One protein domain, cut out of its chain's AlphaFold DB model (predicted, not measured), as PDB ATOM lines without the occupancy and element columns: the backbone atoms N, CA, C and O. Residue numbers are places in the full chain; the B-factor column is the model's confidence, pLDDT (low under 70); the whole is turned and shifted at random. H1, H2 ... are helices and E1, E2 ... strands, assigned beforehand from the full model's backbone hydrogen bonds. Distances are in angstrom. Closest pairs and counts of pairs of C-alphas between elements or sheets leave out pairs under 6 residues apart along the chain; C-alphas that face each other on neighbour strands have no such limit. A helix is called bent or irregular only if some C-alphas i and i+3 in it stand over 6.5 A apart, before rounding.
ATOM      1  N   GLN A 144      32.209  -3.326  34.911       79.62
ATOM      2  CA  GLN A 144      32.016  -4.339  33.871       79.62
ATOM      3  C   GLN A 144      31.417  -5.631  34.437       79.62
ATOM      4  O   GLN A 144      30.480  -6.174  33.850       79.62
ATOM      5  N   LEU A 145      31.889  -6.087  35.602       84.69
ATOM      6  CA  LEU A 145      31.321  -7.232  36.314       84.69
ATOM      7  C   LEU A 145      29.840  -7.001  36.660       84.69
ATOM      8  O   LEU A 145      29.002  -7.860  36.379       84.69
ATOM      9  N   PHE A 146      29.502  -5.849  37.246       83.88
ATOM     10  CA  PHE A 146      28.117  -5.499  37.584       83.88
ATOM     11  C   PHE A 146      27.225  -5.438  36.343       83.88
ATOM     12  O   PHE A 146      26.131  -6.006  36.344       83.88
ATOM     13  N   SER A 147      27.702  -4.797  35.276       83.62
ATOM     14  CA  SER A 147      26.989  -4.693  34.001       83.62
ATOM     15  C   SER A 147      26.735  -6.070  33.388       83.62
ATOM     16  O   SER A 147      25.597  -6.404  33.054       83.62
ATOM     17  N   ALA A 148      27.760  -6.923  33.329       87.19
ATOM     18  CA  ALA A 148      27.647  -8.293  32.839       87.19
ATOM     19  C   ALA A 148      26.634  -9.111  33.657       87.19
ATOM     20  O   ALA A 148      25.733  -9.741  33.093       87.19
ATOM     21  N   MET A 149      26.718  -9.051  34.987       89.94
ATOM     22  CA  MET A 149      25.790  -9.755  35.874       89.94
ATOM     23  C   MET A 149      24.343  -9.275  35.733       89.94
ATOM     24  O   MET A 149      23.411 -10.083  35.772       89.94
ATOM     25  N   TRP A 150      24.132  -7.980  35.508       90.00
ATOM     26  CA  TRP A 150      22.804  -7.463  35.213       90.00
ATOM     27  C   TRP A 150      22.245  -7.980  33.897       90.00
ATOM     28  O   TRP A 150      21.080  -8.374  33.858       90.00
ATOM     29  N   GLN A 151      23.047  -8.013  32.829       90.62
ATOM     30  CA  GLN A 151      22.579  -8.558  31.553       90.62
ATOM     31  C   GLN A 151      22.157 -10.024  31.711       90.62
ATOM     32  O   GLN A 151      21.092 -10.406  31.220       90.62
ATOM     33  N   VAL A 152      22.914 -10.809  32.489       93.62
ATOM     34  CA  VAL A 152      22.542 -12.183  32.865       93.62
ATOM     35  C   VAL A 152      21.208 -12.208  33.614       93.62
ATOM     36  O   VAL A 152      20.300 -12.940  33.216       93.62
ATOM     37  N   LYS A 153      21.046 -11.400  34.672       93.62
ATOM     38  CA  LYS A 153      19.797 -11.340  35.450       93.62
ATOM     39  C   LYS A 153      18.607 -10.959  34.578       93.62
ATOM     40  O   LYS A 153      17.564 -11.602  34.655       93.62
ATOM     41  N   ARG A 154      18.757  -9.932  33.744       94.06
ATOM     42  CA  ARG A 154      17.696  -9.408  32.884       94.06
ATOM     43  C   ARG A 154      17.275 -10.432  31.833       94.06
ATOM     44  O   ARG A 154      16.080 -10.607  31.616       94.06
ATOM     45  N   ALA A 155      18.230 -11.118  31.202       94.44
ATOM     46  CA  ALA A 155      17.946 -12.207  30.268       94.44
ATOM     47  C   ALA A 155      17.205 -13.358  30.966       94.44
ATOM     48  O   ALA A 155      16.151 -13.784  30.503       94.44
ATOM     49  N   LEU A 156      17.682 -13.775  32.141       95.69
ATOM     50  CA  LEU A 156      17.035 -14.817  32.938       95.69
ATOM     51  C   LEU A 156      15.632 -14.448  33.409       95.69
ATOM     52  O   LEU A 156      14.760 -15.307  33.430       95.69
ATOM     53  N   GLN A 157      15.397 -13.196  33.798       94.94
ATOM     54  CA  GLN A 157      14.072 -12.733  34.207       94.94
ATOM     55  C   GLN A 157      13.071 -12.749  33.048       94.94
ATOM     56  O   GLN A 157      11.895 -13.004  33.292       94.94
ATOM     57  N   ARG A 158      13.515 -12.489  31.809       95.12
ATOM     58  CA  ARG A 158      12.662 -12.624  30.617       95.12
ATOM     59  C   ARG A 158      12.336 -14.084  30.343       95.12
ATOM     60  O   ARG A 158      11.168 -14.436  30.369       95.12
ATOM     61  N   ASP A 159      13.358 -14.936  30.256       95.25
ATOM     62  CA  ASP A 159      13.164 -16.379  30.088       95.25
ATOM     63  C   ASP A 159      12.240 -16.960  31.169       95.25
ATOM     64  O   ASP A 159      11.369 -17.776  30.890       95.25
ATOM     65  N   ALA A 160      12.429 -16.551  32.426       95.69
ATOM     66  CA  ALA A 160      11.607 -17.001  33.539       95.69
ATOM     67  C   ALA A 160      10.148 -16.560  33.393       95.69
ATOM     68  O   ALA A 160       9.251 -17.340  33.703       95.69
ATOM     69  N   ARG A 161       9.914 -15.328  32.931       94.94
ATOM     70  CA  ARG A 161       8.572 -14.800  32.678       94.94
ATOM     71  C   ARG A 161       7.890 -15.585  31.564       94.94
ATOM     72  O   ARG A 161       6.813 -16.113  31.809       94.94
ATOM     73  N   ASP A 162       8.558 -15.760  30.430       94.38
ATOM     74  CA  ASP A 162       8.012 -16.469  29.269       94.38
ATOM     75  C   ASP A 162       7.630 -17.915  29.622       94.38
ATOM     76  O   ASP A 162       6.565 -18.408  29.257       94.38
ATOM     77  N   VAL A 163       8.476 -18.599  30.399       94.62
ATOM     78  CA  VAL A 163       8.221 -19.981  30.829       94.62
ATOM     79  C   VAL A 163       7.098 -20.060  31.868       94.62
ATOM     80  O   VAL A 163       6.323 -21.016  31.862       94.62
ATOM     81  N   VAL A 164       6.992 -19.080  32.767       94.88
ATOM     82  CA  VAL A 164       5.882 -18.994  33.731       94.88
ATOM     83  C   VAL A 164       4.561 -18.717  33.020       94.88
ATOM     84  O   VAL A 164       3.555 -19.334  33.360       94.88
ATOM     85  N   ASP A 165       4.560 -17.843  32.018       93.94
ATOM     86  CA  ASP A 165       3.369 -17.557  31.220       93.94
ATOM     87  C   ASP A 165       2.931 -18.794  30.438       93.94
ATOM     88  O   ASP A 165       1.761 -19.162  30.483       93.94
ATOM     89  N   ALA A 166       3.873 -19.500  29.805       93.62
ATOM     90  CA  ALA A 166       3.595 -20.766  29.133       93.62
ATOM     91  C   ALA A 166       3.037 -21.821  30.105       93.62
ATOM     92  O   ALA A 166       2.092 -22.538  29.775       93.62
ATOM     93  N   TYR A 167       3.574 -21.892  31.327       94.44
ATOM     94  CA  TYR A 167       3.060 -22.791  32.360       94.44
ATOM     95  C   TYR A 167       1.594 -22.494  32.696       94.44
ATOM     96  O   TYR A 167       0.795 -23.433  32.765       94.44
ATOM     97  N   TRP A 168       1.244 -21.214  32.865       93.00
ATOM     98  CA  TRP A 168      -0.118 -20.777  33.176       93.00
ATOM     99  C   TRP A 168      -1.077 -20.794  31.981       93.00
ATOM    100  O   TRP A 168      -2.268 -20.921  32.203       93.00
ATOM    101  N   ALA A 169      -0.592 -20.748  30.741       93.00
ATOM    102  CA  ALA A 169      -1.427 -20.941  29.554       93.00
ATOM    103  C   ALA A 169      -1.771 -22.424  29.294       93.00
ATOM    104  O   ALA A 169      -2.749 -22.739  28.624       93.00
ATOM    105  N   GLY A 170      -0.956 -23.356  29.800       91.19
ATOM    106  CA  GLY A 170      -1.119 -24.797  29.587       91.19
ATOM    107  C   GLY A 170      -2.107 -25.477  30.540       91.19
ATOM    108  O   GLY A 170      -1.722 -26.456  31.177       91.19
ATOM    109  N   ASP A 171      -3.340 -24.983  30.658       88.25
ATOM    110  CA  ASP A 171      -4.341 -25.452  31.639       88.25
ATOM    111  C   ASP A 171      -4.581 -26.967  31.563       88.25
ATOM    112  O   ASP A 171      -4.309 -27.686  32.525       88.25
ATOM    113  N   MET A 172      -4.920 -27.472  30.372       88.00
ATOM    114  CA  MET A 172      -5.141 -28.905  30.121       88.00
ATOM    115  C   MET A 172      -3.916 -29.774  30.459       88.00
ATOM    116  O   MET A 172      -4.039 -30.910  30.918       88.00
ATOM    117  N   ARG A 173      -2.698 -29.258  30.238       91.06
ATOM    118  CA  ARG A 173      -1.459 -29.989  30.559       91.06
ATOM    119  C   ARG A 173      -1.187 -30.009  32.059       91.06
ATOM    120  O   ARG A 173      -0.687 -31.013  32.562       91.06
ATOM    121  N   ARG A 174      -1.520 -28.926  32.771       92.06
ATOM    122  CA  ARG A 174      -1.416 -28.868  34.235       92.06
ATOM    123  C   ARG A 174      -2.385 -29.835  34.901       92.06
ATOM    124  O   ARG A 174      -1.967 -30.506  35.835       92.06
ATOM    125  N   GLU A 175      -3.626 -29.912  34.429       90.00
ATOM    126  CA  GLU A 175      -4.620 -30.849  34.968       90.00
ATOM    127  C   GLU A 175      -4.184 -32.303  34.793       90.00
ATOM    128  O   GLU A 175      -4.317 -33.102  35.716       90.00
ATOM    129  N   LYS A 176      -3.588 -32.628  33.639       92.94
ATOM    130  CA  LYS A 176      -3.093 -33.976  33.357       92.94
ATOM    131  C   LYS A 176      -1.874 -34.353  34.202       92.94
ATOM    132  O   LYS A 176      -1.876 -35.397  34.843       92.94
ATOM    133  N   ASP A 177      -0.811 -33.547  34.155       93.56
ATOM    134  CA  ASP A 177       0.405 -33.774  34.945       93.56
ATOM    135  C   ASP A 177       1.230 -32.484  35.091       93.56
ATOM    136  O   ASP A 177       2.053 -32.113  34.245       93.56
ATOM    137  N   VAL A 178       1.062 -31.817  36.237       91.88
ATOM    138  CA  VAL A 178       1.815 -30.607  36.601       91.88
ATOM    139  C   VAL A 178       3.332 -30.833  36.575       91.88
ATOM    140  O   VAL A 178       4.088 -29.930  36.206       91.88
ATOM    141  N   LYS A 179       3.809 -32.005  37.007       90.25
ATOM    142  CA  LYS A 179       5.241 -32.286  37.154       90.25
ATOM    143  C   LYS A 179       5.885 -32.496  35.788       90.25
ATOM    144  O   LYS A 179       6.928 -31.889  35.532       90.25
ATOM    145  N   ALA A 180       5.264 -33.295  34.922       91.19
ATOM    146  CA  ALA A 180       5.726 -33.491  33.550       91.19
ATOM    147  C   ALA A 180       5.708 -32.173  32.768       91.19
ATOM    148  O   ALA A 180       6.706 -31.824  32.134       91.19
ATOM    149  N   TRP A 181       4.641 -31.378  32.906       93.31
ATOM    150  CA  TRP A 181       4.537 -30.094  32.216       93.31
ATOM    151  C   TRP A 181       5.628 -29.100  32.637       93.31
ATOM    152  O   TRP A 181       6.280 -28.470  31.802       93.31
ATOM    153  N   ARG A 182       5.917 -29.002  33.943       92.25
ATOM    154  CA  ARG A 182       7.040 -28.182  34.436       92.25
ATOM    155  C   ARG A 182       8.392 -28.679  33.931       92.25
ATOM    156  O   ARG A 182       9.270 -27.858  33.668       92.25
ATOM    157  N   ALA A 183       8.583 -29.994  33.823       90.69
ATOM    158  CA  ALA A 183       9.827 -30.573  33.330       90.69
ATOM    159  C   ALA A 183      10.061 -30.244  31.845       90.69
ATOM    160  O   ALA A 183      11.165 -29.823  31.499       90.69
ATOM    161  N   GLU A 184       9.023 -30.351  31.011       92.69
ATOM    162  CA  GLU A 184       9.054 -30.017  29.578       92.69
ATOM    163  C   GLU A 184       9.433 -28.547  29.343       92.69
ATOM    164  O   GLU A 184      10.329 -28.230  28.562       92.69
ATOM    165  N   LEU A 185       8.832 -27.643  30.117       92.44
ATOM    166  CA  LEU A 185       9.136 -26.212  30.092       92.44
ATOM    167  C   LEU A 185      10.534 -25.860  30.644       92.44
ATOM    168  O   LEU A 185      11.048 -24.743  30.465       92.44
ATOM    169  N   GLY A 186      11.167 -26.797  31.354       92.62
ATOM    170  CA  GLY A 186      12.357 -26.531  32.151       92.62
ATOM    171  C   GLY A 186      12.082 -25.554  33.301       92.62
ATOM    172  O   GLY A 186      12.991 -24.834  33.716       92.62
ATOM    173  N   LEU A 187      10.850 -25.512  33.817       94.88
ATOM    174  CA  LEU A 187      10.428 -24.662  34.931       94.88
ATOM    175  C   LEU A 187      10.856 -25.281  36.268       94.88
ATOM    176  O   LEU A 187      10.067 -25.806  37.051       94.88
ATOM    177  N   SER A 188      12.162 -25.255  36.501       93.81
ATOM    178  CA  SER A 188      12.809 -25.755  37.711       93.81
ATOM    179  C   SER A 188      14.064 -24.941  37.997       93.81
ATOM    180  O   SER A 188      14.610 -24.301  37.096       93.81
ATOM    181  N   ARG A 189      14.580 -25.038  39.227       91.12
ATOM    182  CA  ARG A 189      15.873 -24.452  39.611       91.12
ATOM    183  C   ARG A 189      16.977 -24.791  38.601       91.12
ATOM    184  O   ARG A 189      17.554 -23.903  37.984       91.12
ATOM    185  N   THR A 190      17.184 -26.081  38.344       90.75
ATOM    186  CA  THR A 190      18.198 -26.582  37.401       90.75
ATOM    187  C   THR A 190      17.897 -26.201  35.947       90.75
ATOM    188  O   THR A 190      18.799 -26.126  35.114       90.75
ATOM    189  N   GLY A 191      16.629 -25.983  35.596       93.06
ATOM    190  CA  GLY A 191      16.247 -25.483  34.277       93.06
ATOM    191  C   GLY A 191      16.666 -24.026  34.063       93.06
ATOM    192  O   GLY A 191      17.261 -23.715  33.030       93.06
ATOM    193  N   LEU A 192      16.452 -23.156  35.056       94.44
ATOM    194  CA  LEU A 192      16.942 -21.774  35.013       94.44
ATOM    195  C   LEU A 192      18.474 -21.703  35.051       94.44
ATOM    196  O   LEU A 192      19.048 -20.926  34.294       94.44
ATOM    197  N   GLU A 193      19.149 -22.537  35.848       94.38
ATOM    198  CA  GLU A 193      20.620 -22.637  35.835       94.38
ATOM    199  C   GLU A 193      21.151 -22.998  34.438       94.38
ATOM    200  O   GLU A 193      22.078 -22.365  33.931       94.38
ATOM    201  N   ARG A 194      20.522 -23.969  33.759       94.50
ATOM    202  CA  ARG A 194      20.878 -24.341  32.380       94.50
ATOM    203  C   ARG A 194      20.663 -23.194  31.391       94.50
ATOM    204  O   ARG A 194      21.493 -23.002  30.503       94.50
ATOM    205  N   ARG A 195      19.583 -22.417  31.533       95.56
ATOM    206  CA  ARG A 195      19.351 -21.205  30.723       95.56
ATOM    207  C   ARG A 195      20.421 -20.147  30.991       95.56
ATOM    208  O   ARG A 195      20.944 -19.564  30.049       95.56
ATOM    209  N   ALA A 196      20.822 -19.974  32.247       94.06
ATOM    210  CA  ALA A 196      21.868 -19.039  32.650       94.06
ATOM    211  C   ALA A 196      23.214 -19.375  31.995       94.06
ATOM    212  O   ALA A 196      23.848 -18.515  31.386       94.06
ATOM    213  N   TYR A 197      23.614 -20.648  32.043       94.06
ATOM    214  CA  TYR A 197      24.819 -21.115  31.356       94.06
ATOM    215  C   TYR A 197      24.731 -20.943  29.850       94.06
ATOM    216  O   TYR A 197      25.717 -20.563  29.231       94.06
ATOM    217  N   ARG A 198      23.553 -21.143  29.259       94.44
ATOM    218  CA  ARG A 198      23.345 -20.902  27.832       94.44
ATOM    219  C   ARG A 198      23.548 -19.430  27.462       94.44
ATOM    220  O   ARG A 198      24.174 -19.163  26.442       94.44
ATOM    221  N   HIS A 199      23.057 -18.493  28.277       93.62
ATOM    222  CA  HIS A 199      23.292 -17.054  28.083       93.62
ATOM    223  C   HIS A 199      24.779 -16.709  28.164       93.62
ATOM    224  O   HIS A 199      25.280 -15.991  27.299       93.62
ATOM    225  N   LEU A 200      25.489 -17.274  29.143       91.75
ATOM    226  CA  LEU A 200      26.935 -17.108  29.296       91.75
ATOM    227  C   LEU A 200      27.716 -17.689  28.107       91.75
ATOM    228  O   LEU A 200      28.542 -17.005  27.528       91.75
ATOM    229  N   GLU A 201      27.448 -18.936  27.722       91.00
ATOM    230  CA  GLU A 201      28.204 -19.645  26.678       91.00
ATOM    231  C   GLU A 201      27.959 -19.071  25.277       91.00
ATOM    232  O   GLU A 201      28.851 -19.093  24.431       91.00
ATOM    233  N   ARG A 202      26.759 -18.534  25.020       91.38
ATOM    234  CA  ARG A 202      26.449 -17.856  23.752       91.38
ATOM    235  C   ARG A 202      27.034 -16.455  23.679       91.38
ATOM    236  O   ARG A 202      27.375 -15.989  22.594       91.38
ATOM    237  N   SER A 203      27.160 -15.792  24.821       84.12
ATOM    238  CA  SER A 203      27.710 -14.447  24.905       84.12
ATOM    239  C   SER A 203      29.201 -14.540  25.198       84.12
ATOM    240  O   SER A 203      29.611 -14.491  26.353       84.12
ATOM    241  N   ARG A 204      30.026 -14.645  24.150       77.88
ATOM    242  CA  ARG A 204      31.494 -14.741  24.288       77.88
ATOM    243  C   ARG A 204      32.106 -13.630  25.158       77.88
ATOM    244  O   ARG A 204      33.111 -13.866  25.804       77.88
ATOM    245  N   TRP A 205      31.472 -12.457  25.215       87.44
ATOM    246  CA  TRP A 205      31.909 -11.324  26.037       87.44
ATOM    247  C   TRP A 205      31.558 -11.460  27.531       87.44
ATOM    248  O   TRP A 205      32.232 -10.889  28.379       87.44
ATOM    249  N   LEU A 206      30.501 -12.205  27.892       85.81
ATOM    250  CA  LEU A 206      30.120 -12.363  29.302       85.81
ATOM    251  C   LEU A 206      31.183 -13.165  30.059       85.81
ATOM    252  O   LEU A 206      31.472 -12.854  31.211       85.81
ATOM    253  N   SER A 207      31.793 -14.166  29.418       83.81
ATOM    254  CA  SER A 207      32.840 -14.986  30.041       83.81
ATOM    255  C   SER A 207      34.106 -14.216  30.410       83.81
ATOM    256  O   SER A 207      34.836 -14.675  31.284       83.81
ATOM    257  N   ASP A 208      34.331 -13.040  29.821       86.25
ATOM    258  CA  ASP A 208      35.472 -12.181  30.152       86.25
ATOM    259  C   ASP A 208      35.283 -11.465  31.502       86.25
ATOM    260  O   ASP A 208      36.242 -10.979  32.102       86.25
ATOM    261  N   HIS A 209      34.042 -11.409  31.999       83.69
ATOM    262  CA  HIS A 209      33.676 -10.642  33.189       83.69
ATOM    263  C   HIS A 209      33.024 -11.481  34.291       83.69
ATOM    264  O   HIS A 209      33.170 -11.150  35.466       83.69
ATOM    265  N   VAL A 210      32.295 -12.551  33.954       86.94
ATOM    266  CA  VAL A 210      31.529 -13.352  34.922       86.94
ATOM    267  C   VAL A 210      31.860 -14.839  34.846       86.94
ATOM    268  O   VAL A 210      31.988 -15.434  33.778       86.94
ATOM    269  N   SER A 211      31.942 -15.477  36.014       88.06
ATOM    270  CA  SER A 211      32.159 -16.920  36.122       88.06
ATOM    271  C   SER A 211      30.844 -17.704  36.068       88.06
ATOM    272  O   SER A 211      29.779 -17.200  36.436       88.06
ATOM    273  N   LYS A 212      30.919 -18.996  35.710       87.00
ATOM    274  CA  LYS A 212      29.765 -19.916  35.788       87.00
ATOM    275  C   LYS A 212      29.135 -19.932  37.185       87.00
ATOM    276  O   LYS A 212      27.916 -19.960  37.299       87.00
ATOM    277  N   ALA A 213      29.939 -19.855  38.246       84.44
ATOM    278  CA  ALA A 213      29.433 -19.856  39.618       84.44
ATOM    279  C   ALA A 213      28.549 -18.631  39.918       84.44
ATOM    280  O   ALA A 213      27.460 -18.784  40.469       84.44
ATOM    281  N   LEU A 214      28.969 -17.428  39.512       87.44
ATOM    282  CA  LEU A 214      28.162 -16.215  39.691       87.44
ATOM    283  C   LEU A 214      26.865 -16.280  38.879       87.44
ATOM    284  O   LEU A 214      25.794 -15.960  39.391       87.44
ATOM    285  N   VAL A 215      26.942 -16.774  37.643       90.81
ATOM    286  CA  VAL A 215      25.773 -16.969  36.774       90.81
ATOM    287  C   VAL A 215      24.777 -17.969  37.379       90.81
ATOM    288  O   VAL A 215      23.571 -17.722  37.365       90.81
ATOM    289  N   MET A 216      25.262 -19.056  37.984       90.31
ATOM    290  CA  MET A 216      24.439 -20.014  38.731       90.31
ATOM    291  C   MET A 216      23.751 -19.354  39.933       90.31
ATOM    292  O   MET A 216      22.549 -19.513  40.124       90.31
ATOM    293  N   HIS A 217      24.477 -18.557  40.721       88.31
ATOM    294  CA  HIS A 217      23.889 -17.823  41.846       88.31
ATOM    295  C   HIS A 217      22.855 -16.785  41.403       88.31
ATOM    296  O   HIS A 217      21.851 -16.575  42.086       88.31
ATOM    297  N   GLN A 218      23.064 -16.165  40.242       91.69
ATOM    298  CA  GLN A 218      22.083 -15.262  39.661       91.69
ATOM    299  C   GLN A 218      20.810 -16.001  39.243       91.69
ATOM    300  O   GLN A 218      19.714 -15.477  39.452       91.69
ATOM    301  N   ALA A 219      20.944 -17.217  38.706       94.00
ATOM    302  CA  ALA A 219      19.819 -18.089  38.383       94.00
ATOM    303  C   ALA A 219      19.040 -18.511  39.633       94.00
ATOM    304  O   ALA A 219      17.813 -18.441  39.628       94.00
ATOM    305  N   ASP A 220      19.736 -18.854  40.718       90.31
ATOM    306  CA  ASP A 220      19.124 -19.161  42.016       90.31
ATOM    307  C   ASP A 220      18.301 -17.988  42.563       90.31
ATOM    308  O   ASP A 220      17.193 -18.180  43.069       90.31
ATOM    309  N   GLU A 221      18.817 -16.761  42.449       90.38
ATOM    310  CA  GLU A 221      18.095 -15.563  42.878       90.38
ATOM    311  C   GLU A 221      16.803 -15.361  42.070       90.38
ATOM    312  O   GLU A 221      15.753 -15.066  42.646       90.38
ATOM    313  N   VAL A 222      16.859 -15.541  40.745       93.94
ATOM    314  CA  VAL A 222      15.676 -15.437  39.873       93.94
ATOM    315  C   VAL A 222      14.685 -16.564  40.178       93.94
ATOM    316  O   VAL A 222      13.489 -16.303  40.322       93.94
ATOM    317  N   TRP A 223      15.173 -17.794  40.364       94.69
ATOM    318  CA  TRP A 223      14.351 -18.943  40.739       94.69
ATOM    319  C   TRP A 223      13.618 -18.716  42.059       94.69
ATOM    320  O   TRP A 223      12.449 -19.063  42.158       94.69
ATOM    321  N   ALA A 224      14.243 -18.087  43.057       90.75
ATOM    322  CA  ALA A 224      13.567 -17.780  44.316       90.75
ATOM    323  C   ALA A 224      12.327 -16.886  44.115       90.75
ATOM    324  O   ALA A 224      11.331 -17.053  44.817       90.75
ATOM    325  N   GLY A 225      12.367 -15.957  43.153       90.75
ATOM    326  CA  GLY A 225      11.200 -15.159  42.764       90.75
ATOM    327  C   GLY A 225      10.124 -15.994  42.068       90.75
ATOM    328  O   GLY A 225       8.956 -15.918  42.436       90.75
ATOM    329  N   VAL A 226      10.530 -16.837  41.116       94.44
ATOM    330  CA  VAL A 226       9.632 -17.754  40.392       94.44
ATOM    331  C   VAL A 226       8.959 -18.747  41.341       94.44
ATOM    332  O   VAL A 226       7.751 -18.940  41.279       94.44
ATOM    333  N   ALA A 227       9.708 -19.339  42.268       92.38
ATOM    334  CA  ALA A 227       9.198 -20.312  43.225       92.38
ATOM    335  C   ALA A 227       8.105 -19.715  44.122       92.38
ATOM    336  O   ALA A 227       7.086 -20.361  44.332       92.38
ATOM    337  N   ARG A 228       8.264 -18.466  44.585       89.50
ATOM    338  CA  ARG A 228       7.224 -17.768  45.367       89.50
ATOM    339  C   ARG A 228       5.956 -17.463  44.569       89.50
ATOM    340  O   ARG A 228       4.906 -17.244  45.155       89.50
ATOM    341  N   HIS A 229       6.051 -17.405  43.245       92.94
ATOM    342  CA  HIS A 229       4.885 -17.265  42.379       92.94
ATOM    343  C   HIS A 229       4.197 -18.625  42.145       92.94
ATOM    344  O   HIS A 229       2.973 -18.749  42.210       92.94
ATOM    345  N   LEU A 230       4.992 -19.680  41.932       90.44
ATOM    346  CA  LEU A 230       4.504 -21.038  41.666       90.44
ATOM    347  C   LEU A 230       3.990 -21.784  42.894       90.44
ATOM    348  O   LEU A 230       3.215 -22.733  42.741       90.44
ATOM    349  N   HIS A 231       4.399 -21.383  44.093       89.31
ATOM    350  CA  HIS A 231       4.032 -22.035  45.344       89.31
ATOM    351  C   HIS A 231       3.486 -20.999  46.329       89.31
ATOM    352  O   HIS A 231       4.102 -19.941  46.470       89.31
ATOM    353  N   PRO A 232       2.349 -21.285  46.985       85.56
ATOM    354  CA  PRO A 232       1.831 -20.415  48.024       85.56
ATOM    355  C   PRO A 232       2.751 -20.457  49.249       85.56
ATOM    356  O   PRO A 232       3.438 -21.454  49.494       85.56
ATOM    357  N   ASP A 233       2.784 -19.365  50.000       84.44
ATOM    358  CA  ASP A 233       3.433 -19.304  51.302       84.44
ATOM    359  C   ASP A 233       2.575 -19.968  52.396       84.44
ATOM    360  O   ASP A 233       1.525 -20.554  52.127       84.44
ATOM    361  N   ALA A 234       3.030 -19.893  53.651       81.88
ATOM    362  CA  ALA A 234       2.317 -20.470  54.791       81.88
ATOM    363  C   ALA A 234       0.924 -19.852  55.022       81.88
ATOM    364  O   ALA A 234       0.096 -20.470  55.680       81.88
ATOM    365  N   SER A 235       0.662 -18.662  54.472       84.38
ATOM    366  CA  SER A 235      -0.638 -17.986  54.520       84.38
ATOM    367  C   SER A 235      -1.523 -18.287  53.302       84.38
ATOM    368  O   SER A 235      -2.605 -17.724  53.166       84.38
ATOM    369  N   GLY A 236      -1.074 -19.160  52.394       83.00
ATOM    370  CA  GLY A 236      -1.785 -19.486  51.158       83.00
ATOM    371  C   GLY A 236      -1.586 -18.464  50.032       83.00
ATOM    372  O   GLY A 236      -2.080 -18.674  48.923       83.00
ATOM    373  N   GLN A 237      -0.840 -17.381  50.273       82.50
ATOM    374  CA  GLN A 237      -0.648 -16.293  49.318       82.50
ATOM    375  C   GLN A 237       0.516 -16.576  48.368       82.50
ATOM    376  O   GLN A 237       1.513 -17.203  48.724       82.50
ATOM    377  N   ARG A 238       0.401 -16.110  47.122       87.00
ATOM    378  CA  ARG A 238       1.445 -16.253  46.094       87.00
ATOM    379  C   ARG A 238       2.031 -14.894  45.766       87.00
ATOM    380  O   ARG A 238       1.315 -13.901  45.673       87.00
ATOM    381  N   ALA A 239       3.333 -14.859  45.500       87.12
ATOM    382  CA  ALA A 239       3.929 -13.666  44.920       87.12
ATOM    383  C   ALA A 239       3.353 -13.413  43.519       87.12
ATOM    384  O   ALA A 239       3.054 -14.345  42.766       87.12
ATOM    385  N   GLY A 240       3.235 -12.137  43.151       87.94
ATOM    386  CA  GLY A 240       2.808 -11.743  41.813       87.94
ATOM    387  C   GLY A 240       3.732 -12.276  40.712       87.94
ATOM    388  O   GLY A 240       4.854 -12.723  40.965       87.94
ATOM    389  N   ARG A 241       3.248 -12.205  39.467       87.50
ATOM    390  CA  ARG A 241       3.984 -12.624  38.265       87.50
ATOM    391  C   ARG A 241       5.420 -12.065  38.267       87.50
ATOM    392  O   ARG A 241       5.585 -10.868  38.531       87.50
ATOM    393  N   PRO A 242       6.452 -12.877  37.951       88.25
ATOM    394  CA  PRO A 242       7.836 -12.419  37.919       88.25
ATOM    395  C   PRO A 242       8.011 -11.194  37.017       88.25
ATOM    396  O   PRO A 242       7.620 -11.197  35.850       88.25
ATOM    397  N   ARG A 243       8.612 -10.136  37.569       84.69
ATOM    398  CA  ARG A 243       8.896  -8.895  36.844       84.69
ATOM    399  C   ARG A 243      10.359  -8.851  36.425       84.69
ATOM    400  O   ARG A 243      11.248  -9.275  37.167       84.69
ATOM    401  N   THR A 244      10.606  -8.304  35.241       87.50
ATOM    402  CA  THR A 244      11.948  -7.878  34.846       87.50
ATOM    403  C   THR A 244      12.237  -6.573  35.573       87.50
ATOM    404  O   THR A 244      11.475  -5.621  35.423       87.50
ATOM    405  N   GLY A 245      13.284  -6.553  36.393       77.56
ATOM    406  CA  GLY A 245      13.643  -5.352  37.143       77.56
ATOM    407  C   GLY A 245      14.245  -4.276  36.244       77.56
ATOM    408  O   GLY A 245      14.446  -4.477  35.037       77.56
ATOM    409  N   THR A 246      14.634  -3.167  36.855       79.44
ATOM    410  CA  THR A 246      15.476  -2.150  36.213       79.44
ATOM    411  C   THR A 246      16.930  -2.252  36.673       79.44
ATOM    412  O   THR A 246      17.226  -2.836  37.714       79.44
ATOM    413  N   TRP A 247      17.853  -1.673  35.896       74.06
ATOM    414  CA  TRP A 247      19.272  -1.598  36.276       74.06
ATOM    415  C   TRP A 247      19.453  -0.937  37.647       74.06
ATOM    416  O   TRP A 247      20.253  -1.392  38.452       74.06
ATOM    417  N   TRP A 248      18.644   0.080  37.943       70.50
ATOM    418  CA  TRP A 248      18.685   0.834  39.197       70.50
ATOM    419  C   TRP A 248      18.281   0.002  40.418       70.50
ATOM    420  O   TRP A 248      18.749   0.243  41.525       70.50
ATOM    421  N   GLU A 249      17.446  -1.015  40.217       71.12
ATOM    422  CA  GLU A 249      17.072  -1.969  41.264       71.12
ATOM    423  C   GLU A 249      18.145  -3.056  41.461       71.12
ATOM    424  O   GLU A 249      18.095  -3.828  42.425       71.12
ATOM    425  N   TYR A 250      19.133  -3.144  40.561       74.94
ATOM    426  CA  TYR A 250      20.218  -4.114  40.632       74.94
ATOM    427  C   TYR A 250      21.368  -3.622  41.509       74.94
ATOM    428  O   TYR A 250      22.437  -3.234  41.054       74.94
ATOM    429  N   THR A 251      21.149  -3.690  42.816       70.50
ATOM    430  CA  THR A 251      22.098  -3.192  43.821       70.50
ATOM    431  C   THR A 251      23.021  -4.270  44.389       70.50
ATOM    432  O   THR A 251      23.818  -3.987  45.289       70.50
ATOM    433  N   ARG A 252      22.898  -5.521  43.913       76.31
ATOM    434  CA  ARG A 252      23.624  -6.667  44.472       76.31
ATOM    435  C   ARG A 252      23.989  -7.734  43.447       76.31
ATOM    436  O   ARG A 252      23.143  -8.134  42.653       76.31
ATOM    437  N   ILE A 253      25.192  -8.289  43.589       81.75
ATOM    438  CA  ILE A 253      25.596  -9.546  42.943       81.75
ATOM    439  C   ILE A 253      25.489 -10.681  43.973       81.75
ATOM    440  O   ILE A 253      26.133 -10.594  45.027       81.75
ATOM    441  N   PRO A 254      24.688 -11.733  43.723       79.62
ATOM    442  CA  PRO A 254      24.634 -12.896  44.602       79.62
ATOM    443  C   PRO A 254      25.875 -13.784  44.414       79.62
ATOM    444  O   PRO A 254      26.263 -14.093  43.289       79.62
ATOM    445  N   GLY A 255      26.472 -14.252  45.512       73.38
ATOM    446  CA  GLY A 255      27.605 -15.176  45.463       73.38
ATOM    447  C   GLY A 255      27.707 -16.069  46.696       73.38
ATOM    448  O   GLY A 255      27.223 -15.720  47.772       73.38
ATOM    449  N   ARG A 256      28.348 -17.235  46.552       62.91
ATOM    450  CA  ARG A 256      28.861 -18.030  47.676       62.91
ATOM    451  C   ARG A 256      30.364 -18.232  47.513       62.91
ATOM    452  O   ARG A 256      30.807 -18.718  46.478       62.91
ATOM    453  N   ALA A 257      31.140 -17.865  48.527       54.00
ATOM    454  CA  ALA A 257      32.578 -18.106  48.609       54.00
ATOM    455  C   ALA A 257      32.839 -19.159  49.677       54.00
ATOM    456  O   ALA A 257      32.041 -19.343  50.597       54.00
ATOM    457  N   ARG A 258      33.973 -19.846  49.577       46.84
ATOM    458  CA  ARG A 258      34.481 -20.583  50.732       46.84
ATOM    459  C   ARG A 258      34.982 -19.576  51.759       46.84
ATOM    460  O   ARG A 258      35.683 -18.635  51.407       46.84
ATOM    461  N   SER A 259      34.599 -19.791  53.009       42.41
ATOM    462  CA  SER A 259      35.150 -19.066  54.141       42.41
ATOM    463  C   SER A 259      36.652 -19.330  54.194       42.41
ATOM    464  O   SER A 259      37.080 -20.486  54.185       42.41
ATOM    465  N   HIS A 260      37.442 -18.262  54.236       40.16
ATOM    466  CA  HIS A 260      38.882 -18.351  54.480       40.16
ATOM    467  C   HIS A 260      39.201 -18.450  55.978       40.16
ATOM    468  O   HIS A 260      40.306 -18.825  56.348       40.16
ATOM    469  N   THR A 261      38.220 -18.160  56.836       38.72
ATOM    470  CA  THR A 261      38.338 -18.176  58.300       38.72
ATOM    471  C   THR A 261      37.767 -19.442  58.932       38.72
ATOM    472  O   THR A 261      38.010 -19.710  60.103       38.72
ATOM    473  N   THR A 262      36.971 -20.230  58.204       41.62
ATOM    474  CA  THR A 262      36.357 -21.448  58.744       41.62
ATOM    475  C   THR A 262      36.410 -22.590  57.735       41.62
ATOM    476  O   THR A 262      35.833 -22.525  56.647       41.62
ATOM    477  N   HIS A 263      37.078 -23.679  58.116       42.84
ATOM    478  CA  HIS A 263      37.254 -24.847  57.260       42.84
ATOM    479  C   HIS A 263      35.898 -25.441  56.825       42.84
ATOM    480  O   HIS A 263      34.998 -25.642  57.638       42.84
ATOM    481  N   ARG A 264      35.747 -25.715  55.518       48.31
ATOM    482  CA  ARG A 264      34.535 -26.280  54.873       48.31
ATOM    483  C   ARG A 264      33.240 -25.464  55.024       48.31
ATOM    484  O   ARG A 264      32.161 -25.982  54.737       48.31
ATOM    485  N   LYS A 265      33.315 -24.181  55.374       46.34
ATOM    486  CA  LYS A 265      32.140 -23.303  55.437       46.34
ATOM    487  C   LYS A 265      31.969 -22.531  54.128       46.34
ATOM    488  O   LYS A 265      32.916 -21.937  53.626       46.34
ATOM    489  N   TRP A 266      30.761 -22.539  53.567       50.56
ATOM    490  CA  TRP A 266      30.400 -21.687  52.430       50.56
ATOM    491  C   TRP A 266      29.655 -20.456  52.936       50.56
ATOM    492  O   TRP A 266      28.587 -20.569  53.538       50.56
ATOM    493  N   GLU A 267      30.202 -19.280  52.669       51.62
ATOM    494  CA  GLU A 267      29.642 -17.996  53.066       51.62
ATOM    495  C   GLU A 267      28.993 -17.325  51.863       51.62
ATOM    496  O   GLU A 267      29.533 -17.313  50.760       51.62
ATOM    497  N   THR A 268      27.786 -16.803  52.059       52.53
ATOM    498  CA  THR A 268      27.089 -16.064  51.003       52.53
ATOM    499  C   THR A 268      27.587 -14.629  51.045       52.53
ATOM    500  O   THR A 268      27.261 -13.910  51.987       52.53
ATOM    501  N   PHE A 269      28.366 -14.211  50.053       48.66
ATOM    502  CA  PHE A 269      28.785 -12.819  49.935       48.66
ATOM    503  C   PHE A 269      27.826 -12.054  49.023       48.66
ATOM    504  O   PHE A 269      27.188 -12.612  48.124       48.66
ATOM    505  N   ARG A 270      27.688 -10.758  49.298       51.78
ATOM    506  CA  ARG A 270      26.876  -9.827  48.514       51.78
ATOM    507  C   ARG A 270      27.738  -8.618  48.211       51.78
ATOM    508  O   ARG A 270      28.148  -7.918  49.132       51.78
ATOM    509  N   LEU A 271      28.019  -8.392  46.933       46.78
ATOM    510  CA  LEU A 271      28.678  -7.163  46.509       46.78
ATOM    511  C   LEU A 271      27.620  -6.059  46.495       46.78
ATOM    512  O   LEU A 271      26.650  -6.169  45.749       46.78
ATOM    513  N   HIS A 272      27.783  -5.041  47.335       46.09
ATOM    514  CA  HIS A 272      26.909  -3.874  47.381       46.09
ATOM    515  C   HIS A 272      27.657  -2.673  46.802       46.09
ATOM    516  O   HIS A 272      28.780  -2.393  47.220       46.09
ATOM    517  N   GLY A 273      27.044  -1.963  45.851       48.44
ATOM    518  CA  GLY A 273      27.547  -0.654  45.434       48.44
ATOM    519  C   GLY A 273      27.485   0.317  46.613       48.44
ATOM    520  O   GLY A 273      26.501   0.333  47.354       48.44
ATOM    521  N   THR A 274      28.533   1.110  46.825       51.28
ATOM    522  CA  THR A 274      28.505   2.151  47.854       51.28
ATOM    523  C   THR A 274      27.651   3.320  47.359       51.28
ATOM    524  O   THR A 274      27.628   3.634  46.167       51.28
ATOM    525  N   LEU A 275      26.934   3.993  48.266       48.38
ATOM    526  CA  LEU A 275      26.267   5.256  47.928       48.38
ATOM    527  C   LEU A 275      27.305   6.337  47.547       48.38
ATOM    528  O   LEU A 275      26.986   7.209  46.757       48.38
ATOM    529  N   ALA A 276      28.572   6.207  47.965       49.97
ATOM    530  CA  ALA A 276      29.683   7.022  47.456       49.97
ATOM    531  C   ALA A 276      29.913   6.840  45.937       49.97
ATOM    532  O   ALA A 276      29.957   7.824  45.209       49.97
ATOM    533  N   GLY A 277      29.950   5.600  45.426       55.31
ATOM    534  CA  GLY A 277      30.065   5.348  43.979       55.31
ATOM    535  C   GLY A 277      28.835   5.795  43.171       55.31
ATOM    536  O   GLY A 277      28.949   6.162  42.002       55.31
ATOM    537  N   HIS A 278      27.658   5.821  43.805       59.59
ATOM    538  CA  HIS A 278      26.448   6.388  43.203       59.59
ATOM    539  C   HIS A 278      26.436   7.920  43.237       59.59
ATOM    540  O   HIS A 278      25.947   8.521  42.288       59.59
ATOM    541  N   LEU A 279      26.976   8.552  44.284       61.31
ATOM    542  CA  LEU A 279      27.125  10.007  44.365       61.31
ATOM    543  C   LEU A 279      28.102  10.530  43.312       61.31
ATOM    544  O   LEU A 279      27.800  11.546  42.704       61.31
ATOM    545  N   ASP A 280      29.210   9.836  43.045       59.97
ATOM    546  CA  ASP A 280      30.153  10.235  41.986       59.97
ATOM    547  C   ASP A 280      29.512  10.196  40.592       59.97
ATOM    548  O   ASP A 280      29.695  11.103  39.783       59.97
ATOM    549  N   THR A 281      28.728   9.153  40.309       56.53
ATOM    550  CA  THR A 281      28.192   8.908  38.961       56.53
ATOM    551  C   THR A 281      26.837   9.583  38.715       56.53
ATOM    552  O   THR A 281      26.520   9.971  37.592       56.53
ATOM    553  N   PHE A 282      26.009   9.717  39.753       62.19
ATOM    554  CA  PHE A 282      24.599  10.112  39.653       62.19
ATOM    555  C   PHE A 282      24.226  11.216  40.649       62.19
ATOM    556  O   PHE A 282      23.072  11.290  41.073       62.19
ATOM    557  N   ARG A 283      25.180  12.069  41.047       77.25
ATOM    558  CA  ARG A 283      24.929  13.204  41.947       77.25
ATOM    559  C   ARG A 283      23.740  14.031  41.468       77.25
ATOM    560  O   ARG A 283      23.696  14.443  40.308       77.25
ATOM    561  N   HIS A 284      22.798  14.339  42.358       76.06
ATOM    562  CA  HIS A 284      21.812  15.364  42.037       76.06
ATOM    563  C   HIS A 284      22.494  16.748  42.003       76.06
ATOM    564  O   HIS A 284      23.201  17.074  42.955       76.06
ATOM    565  N   PRO A 285      22.286  17.589  40.970       76.25
ATOM    566  CA  PRO A 285      22.964  18.889  40.857       76.25
ATOM    567  C   PRO A 285      22.702  19.829  42.039       76.25
ATOM    568  O   PRO A 285      23.555  20.626  42.404       76.25
ATOM    569  N   ALA A 286      21.523  19.711  42.655       79.81
ATOM    570  CA  ALA A 286      21.142  20.487  43.835       79.81
ATOM    571  C   ALA A 286      21.688  19.926  45.167       79.81
ATOM    572  O   ALA A 286      21.389  20.480  46.220       79.81
TER     573      ALA A 286
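AT A GLANCE: This is residues 144 to 286 of the 332 residues of an uncharacterized protein of Streptomyces himastatinicus ATCC 53653 (UniProt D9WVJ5). Three helices, H1, H3 and H4, pack into a core, with the long H1 and H4 side by side and H3 crossing both; H2 folds back at the far end of H1. A two-stranded hairpin, E1 and E2, projects near the other end of the core, E1 next to H4, and residues 275 to 286, with the small helix H5, stick out. The printed part has 143 residues with five named helices and two named strands, in the order H1 H2 H3 H4 E1 E2 H5; the sheet, E1 - E2, is antiparallel and the class is mostly helix. It is only just loose, close to compact, with a radius of gyration of the C-alphas of 17.7 A and spans of 55 by 47 by 38 A.

HOW THE PARTS SIT: E1, residues 252 to 258, and E2, residues 266 to 272, form an antiparallel hairpin at 152 degrees, with N 257 and O 267 at 2.8 A and N 269 and O 255 at 3.0 A, within hydrogen-bond range. The closest C-alphas of E1 and H4, residues 212 to 230, are those of Pro 254 and His 217, 5.7 A apart. H4 touches H1, residues 144 to 169, closest at the C-alphas of Gln 218 and Lys 153, 6.2 A, at a shallow tilt of 34 degrees, only just short of steep, the same way. H3, residues 189 to 202, forms a helical hairpin with H4; they touch, closest at the C-alphas of Glu 193 and Ala 219, 5.3 A, at a steep tilt of 42 degrees, opposite ways. H3 also touches H1, with residues 152 to 160 of H1 alone, closest at the C-alphas of Ala 196 and Leu 156, 6.4 A, at a steep tilt of 50 degrees, opposite ways. H1 and H2, residues 171 to 184, form a helical hairpin but only just touch, with 3 pairs of C-alphas within 8 A, closest Tyr 167 and Arg 182, 7.0 A. H5, residues 275 to 282, touches no helix and stands free. Every O i to N i+4 pair is within hydrogen-bond range in H1, H3 and H5, against 8 of 10 in H2 and 14 of 15 in H4.

IN THESE COORDINATES: H1 begins at C-alpha 144, (32.016, -4.339, 33.871), and is 37.6 A long. H2 is 14.3 A and irregular, with C-alphas 176 and 179 9.3 A apart. H3 is 20.2 A and H4 26.0 A. E1 is 18.7 A and E2 18.8 A. H5 is 9.7 A and ends at C-alpha 282, (24.599, 10.112, 39.653).

THE WHOLE: The C-alphas of Lys 176 and Ala 286 are the two farthest apart, 60.5 A. The printed part has no cut. The link from H4 to E1, residues 231 to 251, is long. Mean pLDDT of the printed part is 81.3; residues 256 to 282 are under 70.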